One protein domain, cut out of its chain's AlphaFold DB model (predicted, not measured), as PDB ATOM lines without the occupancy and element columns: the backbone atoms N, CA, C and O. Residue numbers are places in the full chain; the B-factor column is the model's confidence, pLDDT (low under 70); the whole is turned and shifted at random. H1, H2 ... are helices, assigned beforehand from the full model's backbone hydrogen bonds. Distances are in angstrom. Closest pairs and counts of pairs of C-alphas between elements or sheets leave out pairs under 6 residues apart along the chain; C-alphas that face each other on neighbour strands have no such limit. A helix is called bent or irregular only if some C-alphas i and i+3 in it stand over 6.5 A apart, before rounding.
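Overview. This is residues 1232 to 1274 and 1332 to 1347 of the 1513 residues of the protein "KIX_2 domain-containing protein" of Cladophialophora carrionii (UniProt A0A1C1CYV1). Three separate helices stand in an open arrangement with no packed core: the longest, H1, is kinked and reaches out from one side, an outstretched link leads from it to H2, and the short H3 stands off from both. After H2 the backbone makes a loop that turns round near residue 1271 before the cut. The printed part has 59 residues with three named helices, in the order H1, H2, H3, and no named strand; the class is all helix. The whole is loose, with a radius of gyration of the C-alphas of 14.0 A, and the C-alphas span 36 by 27 by 22 A.

Arrangement. H1, residues 1233 to 1248, has a kink of 56 degrees near residue 1242. It is irregular: C-alphas 1243 and 1246 are 7.5 A apart. Residues 1232 to 1239 and 1241 to 1247 stand free, and so do residues 1249 to 1258, of which 1254 to 1258 belong to H2, residues 1254 to 1266. H1 and H2 are apart, joined by a tight link of 5 residues. H3, residues 1337 to 1343, is apart from H1 and from H2. In H2 and H3 every O i to N i+4 pair is within hydrogen-bond range; in H1 it is 9 of 12.

Along the chain. H1 begins with C-alpha 1233 at (298.821, -37.522, 0.098) and is 17.9 A long from first to last C-alpha. H2, also 17.9 A long, begins with C-alpha 1254 at (275.603, -29.277, 17.330). H3 is 9.6 A long and ends with C-alpha 1343 at (291.479, -26.208, 25.212).

Size, cuts and confidence. The two C-alphas farthest apart, those of Thr 1232 and Asn 1271, are 38.6 A apart. Residues 1275 to 1331 are not printed, and C-alphas 1274 and 1332 are 7.3 A apart across this cut, which lies in the link from H2 to H3. The mean pLDDT of the printed part is 72.9; 21 residues are under 70, among them 1246 to 1253 and 1343 to 1347.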
ATOM      1  N   THR A1232     303.516 -36.942   1.570       87.06
ATOM      2  CA  THR A1232     302.532 -37.870   0.999       87.06
ATOM      3  C   THR A1232     301.109 -37.303   1.010       87.06
ATOM      4  O   THR A1232     300.750 -36.493   1.864       87.06
ATOM      5  N   GLN A1233     300.264 -37.794   0.095       83.76
ATOM      6  CA  GLN A1233     298.821 -37.522   0.098       83.76
ATOM      7  C   GLN A1233     298.153 -38.005   1.398       83.76
ATOM      8  O   GLN A1233     297.282 -37.325   1.917       83.76
ATOM      9  N   GLY A1234     298.599 -39.132   1.968       85.64
ATOM     10  CA  GLY A1234     298.042 -39.664   3.218       85.64
ATOM     11  C   GLY A1234     298.274 -38.755   4.429       85.64
ATOM     12  O   GLY A1234     297.378 -38.598   5.251       85.64
ATOM     13  N   GLU A1235     299.436 -38.101   4.521       85.30
ATOM     14  CA  GLU A1235     299.672 -37.057   5.530       85.30
ATOM     15  C   GLU A1235     298.810 -35.811   5.282       85.30
ATOM     16  O   GLU A1235     298.319 -35.224   6.245       85.30
ATOM     17  N   LEU A1236     298.595 -35.420   4.015       85.28
ATOM     18  CA  LEU A1236     297.684 -34.325   3.669       85.28
ATOM     19  C   LEU A1236     296.245 -34.651   4.088       85.28
ATOM     20  O   LEU A1236     295.627 -33.838   4.769       85.28
ATOM     21  N   ASP A1237     295.728 -35.829   3.745       86.46
ATOM     22  CA  ASP A1237     294.372 -36.247   4.108       86.46
ATOM     23  C   ASP A1237     294.223 -36.415   5.624       86.46
ATOM     24  O   ASP A1237     293.215 -35.999   6.194       86.46
ATOM     25  N   GLN A1238     295.229 -36.958   6.319       84.98
ATOM     26  CA  GLN A1238     295.201 -37.047   7.780       84.98
ATOM     27  C   GLN A1238     295.229 -35.657   8.432       84.98
ATOM     28  O   GLN A1238     294.487 -35.416   9.380       84.98
ATOM     29  N   HIS A1239     296.014 -34.716   7.906       88.99
ATOM     30  CA  HIS A1239     295.978 -33.326   8.353       88.99
ATOM     31  C   HIS A1239     294.636 -32.653   8.053       88.99
ATOM     32  O   HIS A1239     294.096 -31.986   8.928       88.99
ATOM     33  N   HIS A1240     294.068 -32.837   6.862       84.31
ATOM     34  CA  HIS A1240     292.786 -32.250   6.475       84.31
ATOM     35  C   HIS A1240     291.659 -32.751   7.397       84.31
ATOM     36  O   HIS A1240     290.903 -31.953   7.946       84.31
ATOM     37  N   ASN A1241     291.638 -34.056   7.691       82.56
ATOM     38  CA  ASN A1241     290.684 -34.681   8.612       82.56
ATOM     39  C   ASN A1241     290.890 -34.329  10.102       82.56
ATOM     40  O   ASN A1241     289.966 -34.518  10.888       82.56
ATOM     41  N   VAL A1242     292.065 -33.828  10.506       80.93
ATOM     42  CA  VAL A1242     292.361 -33.445  11.907       80.93
ATOM     43  C   VAL A1242     292.277 -31.933  12.134       80.93
ATOM     44  O   VAL A1242     291.826 -31.504  13.190       80.93
ATOM     45  N   ALA A1243     292.696 -31.119  11.163       78.52
ATOM     46  CA  ALA A1243     292.786 -29.663  11.286       78.52
ATOM     47  C   ALA A1243     291.641 -28.905  10.598       78.52
ATOM     48  O   ALA A1243     291.372 -27.774  10.985       78.52
ATOM     49  N   HIS A1244     290.981 -29.504   9.598       80.23
ATOM     50  CA  HIS A1244     290.016 -28.815   8.726       80.23
ATOM     51  C   HIS A1244     288.663 -29.533   8.585       80.23
ATOM     52  O   HIS A1244     287.774 -29.039   7.894       80.23
ATOM     53  N   LYS A1245     288.438 -30.656   9.288       70.48
ATOM     54  CA  LYS A1245     287.131 -31.345   9.310       70.48
ATOM     55  C   LYS A1245     285.995 -30.430   9.796       70.48
ATOM     56  O   LYS A1245     284.875 -30.552   9.317       70.48
ATOM     57  N   LEU A1246     286.299 -29.490  10.695       62.03
ATOM     58  CA  LEU A1246     285.352 -28.486  11.202       62.03
ATOM     59  C   LEU A1246     285.222 -27.245  10.298       62.03
ATOM     60  O   LEU A1246     284.232 -26.530  10.406       62.03
ATOM     61  N   ASP A1247     286.174 -27.011   9.386       62.52
ATOM     62  CA  ASP A1247     286.099 -25.935   8.381       62.52
ATOM     63  C   ASP A1247     285.289 -26.351   7.137       62.52
ATOM     64  O   ASP A1247     284.832 -25.496   6.376       62.52
ATOM     65  N   MET A1248     285.158 -27.661   6.886       54.61
ATOM     66  CA  MET A1248     284.627 -28.210   5.628       54.61
ATOM     67  C   MET A1248     283.260 -28.894   5.741       54.61
ATOM     68  O   MET A1248     282.564 -29.000   4.733       54.61
ATOM     69  N   GLU A1249     282.859 -29.349   6.928       58.45
ATOM     70  CA  GLU A1249     281.592 -30.055   7.141       58.45
ATOM     71  C   GLU A1249     280.689 -29.223   8.074       58.45
ATOM     72  O   GLU A1249     281.016 -29.072   9.254       58.45
ATOM     73  N   PRO A1250     279.569 -28.649   7.588       57.49
ATOM     74  CA  PRO A1250     278.675 -27.874   8.439       57.49
ATOM     75  C   PRO A1250     278.025 -28.804   9.468       57.49
ATOM     76  O   PRO A1250     277.207 -29.660   9.122       57.49
ATOM     77  N   VAL A1251     278.394 -28.620  10.740       59.05
ATOM     78  CA  VAL A1251     277.825 -29.333  11.893       59.05
ATOM     79  C   VAL A1251     276.302 -29.162  11.897       59.05
ATOM     80  O   VAL A1251     275.767 -28.137  12.308       59.05
ATOM     81  N   THR A1252     275.614 -30.178  11.375       66.84
ATOM     82  CA  THR A1252     274.175 -30.134  11.063       66.84
ATOM     83  C   THR A1252     273.313 -30.353  12.312       66.84
ATOM     84  O   THR A1252     272.182 -29.883  12.371       66.84
ATOM     85  N   ASP A1253     273.880 -30.993  13.338       69.60
ATOM     86  CA  ASP A1253     273.355 -31.026  14.701       69.60
ATOM     87  C   ASP A1253     274.521 -30.762  15.684       69.60
ATOM     88  O   ASP A1253     275.428 -31.598  15.800       69.60
ATOM     89  N   PRO A1254     274.544 -29.604  16.379       71.47
ATOM     90  CA  PRO A1254     275.603 -29.277  17.330       71.47
ATOM     91  C   PRO A1254     275.534 -30.105  18.620       71.47
ATOM     92  O   PRO A1254     276.571 -30.298  19.252       71.47
ATOM     93  N   LEU A1255     274.364 -30.629  19.002       76.67
ATOM     94  CA  LEU A1255     274.215 -31.522  20.153       76.67
ATOM     95  C   LEU A1255     274.740 -32.919  19.823       76.67
ATOM     96  O   LEU A1255     275.519 -33.461  20.606       76.67
ATOM     97  N   ALA A1256     274.414 -33.472  18.652       77.17
ATOM     98  CA  ALA A1256     274.992 -34.742  18.209       77.17
ATOM     99  C   ALA A1256     276.522 -34.657  18.082       77.17
ATOM    100  O   ALA A1256     277.230 -35.538  18.571       77.17
ATOM    101  N   PHE A1257     277.050 -33.571  17.503       75.23
ATOM    102  CA  PHE A1257     278.496 -33.352  17.418       75.23
ATOM    103  C   PHE A1257     279.158 -33.186  18.797       75.23
ATOM    104  O   PHE A1257     280.235 -33.744  19.028       75.23
ATOM    105  N   LEU A1258     278.517 -32.477  19.733       79.40
ATOM    106  CA  LEU A1258     278.986 -32.367  21.116       79.40
ATOM    107  C   LEU A1258     278.987 -33.736  21.813       79.40
ATOM    108  O   LEU A1258     279.987 -34.101  22.422       79.40
ATOM    109  N   HIS A1259     277.915 -34.521  21.683       77.29
ATOM    110  CA  HIS A1259     277.817 -35.865  22.261       77.29
ATOM    111  C   HIS A1259     278.888 -36.810  21.694       77.29
ATOM    112  O   HIS A1259     279.524 -37.534  22.458       77.29
ATOM    113  N   GLU A1260     279.134 -36.781  20.382       80.02
ATOM    114  CA  GLU A1260     280.174 -37.593  19.738       80.02
ATOM    115  C   GLU A1260     281.585 -37.176  20.183       80.02
ATOM    116  O   GLU A1260     282.428 -38.018  20.506       80.02
ATOM    117  N   SER A1261     281.821 -35.864  20.286       77.48
ATOM    118  CA  SER A1261     283.082 -35.296  20.772       77.48
ATOM    119  C   SER A1261     283.338 -35.645  22.239       77.48
ATOM    120  O   SER A1261     284.451 -36.031  22.588       77.48
ATOM    121  N   LEU A1262     282.313 -35.582  23.097       79.31
ATOM    122  CA  LEU A1262     282.401 -35.968  24.508       79.31
ATOM    123  C   LEU A1262     282.622 -37.478  24.669       79.31
ATOM    124  O   LEU A1262     283.538 -37.875  25.391       79.31
ATOM    125  N   ARG A1263     281.865 -38.329  23.957       81.15
ATOM    126  CA  ARG A1263     282.085 -39.789  23.979       81.15
ATOM    127  C   ARG A1263     283.512 -40.142  23.541       81.15
ATOM    128  O   ARG A1263     284.191 -40.907  24.228       81.15
ATOM    129  N   THR A1264     284.020 -39.490  22.493       79.40
ATOM    130  CA  THR A1264     285.404 -39.653  22.017       79.40
ATOM    131  C   THR A1264     286.450 -39.142  23.020       79.40
ATOM    132  O   THR A1264     287.455 -39.816  23.260       79.40
ATOM    133  N   ALA A1265     286.240 -37.976  23.641       74.48
ATOM    134  CA  ALA A1265     287.192 -37.367  24.576       74.48
ATOM    135  C   ALA A1265     287.319 -38.139  25.903       74.48
ATOM    136  O   ALA A1265     288.418 -38.236  26.458       74.48
ATOM    137  N   PHE A1266     286.223 -38.721  26.393       75.54
ATOM    138  CA  PHE A1266     286.159 -39.403  27.691       75.54
ATOM    139  C   PHE A1266     286.223 -40.944  27.615       75.54
ATOM    140  O   PHE A1266     286.195 -41.592  28.659       75.54
ATOM    141  N   ASN A1267     286.370 -41.533  26.415       76.39
ATOM    142  CA  ASN A1267     286.229 -42.980  26.158       76.39
ATOM    143  C   ASN A1267     284.889 -43.537  26.658       76.39
ATOM    144  O   ASN A1267     284.868 -44.526  27.381       76.39
ATOM    145  N   LEU A1268     283.769 -42.907  26.309       79.00
ATOM    146  CA  LEU A1268     282.445 -43.392  26.702       79.00
ATOM    147  C   LEU A1268     281.796 -44.182  25.560       79.00
ATOM    148  O   LEU A1268     281.840 -43.753  24.406       79.00
ATOM    149  N   ASP A1269     281.174 -45.314  25.884       75.62
ATOM    150  CA  ASP A1269     280.293 -46.027  24.955       75.62
ATOM    151  C   ASP A1269     278.945 -45.292  24.765       75.62
ATOM    152  O   ASP A1269     278.684 -44.248  25.372       75.62
ATOM    153  N   GLU A1270     278.053 -45.841  23.934       75.70
ATOM    154  CA  GLU A1270     276.687 -45.310  23.753       75.70
ATOM    155  C   GLU A1270     275.863 -45.279  25.058       75.70
ATOM    156  O   GLU A1270     274.897 -44.527  25.157       75.70
ATOM    157  N   ASN A1271     276.263 -46.046  26.081       75.88
ATOM    158  CA  ASN A1271     275.624 -46.124  27.395       75.88
ATOM    159  C   ASN A1271     276.277 -45.194  28.441       75.88
ATOM    160  O   ASN A1271     276.006 -45.351  29.634       75.88
ATOM    161  N   LEU A1272     277.150 -44.268  28.019       69.21
ATOM    162  CA  LEU A1272     277.939 -43.366  28.874       69.21
ATOM    163  C   LEU A1272     278.900 -44.088  29.847       69.21
ATOM    164  O   LEU A1272     279.269 -43.543  30.888       69.21
ATOM    165  N   LYS A1273     279.342 -45.309  29.520       72.59
ATOM    166  CA  LYS A1273     280.262 -46.118  30.337       72.59
ATOM    167  C   LYS A1273     281.691 -46.036  29.819       72.59
ATOM    168  O   LYS A1273     281.945 -46.136  28.623       72.59
ATOM    169  N   GLN A1274     282.634 -45.908  30.748       68.51
ATOM    170  CA  GLN A1274     284.043 -45.687  30.439       68.51
ATOM    171  C   GLN A1274     284.737 -46.966  29.926       68.51
ATOM    172  O   GLN A1274     284.919 -47.947  30.652       68.51
ATOM    173  N   HIS A1332     291.595 -42.725  32.533       64.02
ATOM    174  CA  HIS A1332     290.890 -43.506  31.507       64.02
ATOM    175  C   HIS A1332     290.364 -42.671  30.321       64.02
ATOM    176  O   HIS A1332     289.972 -43.248  29.304       64.02
ATOM    177  N   SER A1333     290.395 -41.336  30.377       67.58
ATOM    178  CA  SER A1333     289.990 -40.469  29.260       67.58
ATOM    179  C   SER A1333     290.997 -40.501  28.090       67.58
ATOM    180  O   SER A1333     292.074 -41.105  28.159       67.58
ATOM    181  N   ASN A1334     290.633 -39.907  26.950       72.83
ATOM    182  CA  ASN A1334     291.569 -39.584  25.861       72.83
ATOM    183  C   ASN A1334     292.156 -38.182  26.009       72.83
ATOM    184  O   ASN A1334     293.296 -37.966  25.604       72.83
ATOM    185  N   ILE A1335     291.400 -37.269  26.619       70.06
ATOM    186  CA  ILE A1335     291.858 -35.935  26.988       70.06
ATOM    187  C   ILE A1335     292.445 -35.943  28.408       70.06
ATOM    188  O   ILE A1335     291.873 -36.555  29.311       70.06
ATOM    189  N   THR A1336     293.584 -35.285  28.625       74.21
ATOM    190  CA  THR A1336     294.116 -35.046  29.981       74.21
ATOM    191  C   THR A1336     293.567 -33.739  30.548       74.21
ATOM    192  O   THR A1336     293.196 -32.843  29.788       74.21
ATOM    193  N   LEU A1337     293.583 -33.565  31.874       68.04
ATOM    194  CA  LEU A1337     293.180 -32.291  32.479       68.04
ATOM    195  C   LEU A1337     294.067 -31.116  32.005       68.04
ATOM    196  O   LEU A1337     293.565 -30.014  31.823       68.04
ATOM    197  N   ASP A1338     295.346 -31.343  31.679       69.59
ATOM    198  CA  ASP A1338     296.185 -30.332  31.010       69.59
ATOM    199  C   ASP A1338     295.734 -30.004  29.577       69.59
ATOM    200  O   ASP A1338     295.760 -28.841  29.178       69.59
ATOM    201  N   GLN A1339     295.270 -30.988  28.801       71.08
ATOM    202  CA  GLN A1339     294.674 -30.714  27.490       71.08
ATOM    203  C   GLN A1339     293.352 -29.945  27.623       71.08
ATOM    204  O   GLN A1339     293.084 -29.086  26.788       71.08
ATOM    205  N   LEU A1340     292.571 -30.171  28.688       67.48
ATOM    206  CA  LEU A1340     291.397 -29.349  29.009       67.48
ATOM    207  C   LEU A1340     291.777 -27.923  29.426       67.48
ATOM    208  O   LEU A1340     291.186 -26.988  28.895       67.48
ATOM    209  N   ARG A1341     292.790 -27.722  30.285       67.76
ATOM    210  CA  ARG A1341     293.322 -26.377  30.601       67.76
ATOM    211  C   ARG A1341     293.730 -25.622  29.332       67.76
ATOM    212  O   ARG A1341     293.449 -24.435  29.216       67.76
ATOM    213  N   VAL A1342     294.379 -26.303  28.384       70.37
ATOM    214  CA  VAL A1342     294.810 -25.710  27.106       70.37
ATOM    215  C   VAL A1342     293.629 -25.450  26.160       70.37
ATOM    216  O   VAL A1342     293.603 -24.405  25.516       70.37
ATOM    217  N   ALA A1343     292.652 -26.356  26.079       66.22
ATOM    218  CA  ALA A1343     291.479 -26.208  25.212       66.22
ATOM    219  C   ALA A1343     290.503 -25.126  25.706       66.22
ATOM    220  O   ALA A1343     289.982 -24.361  24.899       66.22
ATOM    221  N   PHE A1344     290.304 -25.022  27.022       63.00
ATOM    222  CA  PHE A1344     289.467 -24.009  27.676       63.00
ATOM    223  C   PHE A1344     290.263 -22.760  28.103       63.00
ATOM    224  O   PHE A1344     289.922 -22.090  29.071       63.00
ATOM    225  N   GLY A1345     291.329 -22.422  27.369       52.12
ATOM    226  CA  GLY A1345     291.915 -21.075  27.384       52.12
ATOM    227  C   GLY A1345     292.750 -20.680  28.606       52.12
ATOM    228  O   GLY A1345     293.169 -19.529  28.687       52.12
ATOM    229  N   GLY A1346     293.045 -21.602  29.525       51.63
ATOM    230  CA  GLY A1346     293.890 -21.333  30.692       51.63
ATOM    231  C   GLY A1346     293.260 -20.436  31.763       51.63
ATOM    232  O   GLY A1346     293.999 -19.946  32.617       51.63
ATOM    233  N   ASP A1347     291.938 -20.235  31.729       54.48
ATOM    234  CA  ASP A1347     291.197 -19.640  32.844       54.48
ATOM    235  C   ASP A1347     291.407 -20.492  34.118       54.48
ATOM    236  O   ASP A1347     291.549 -21.722  34.053       54.48
TER     237      ASP A1347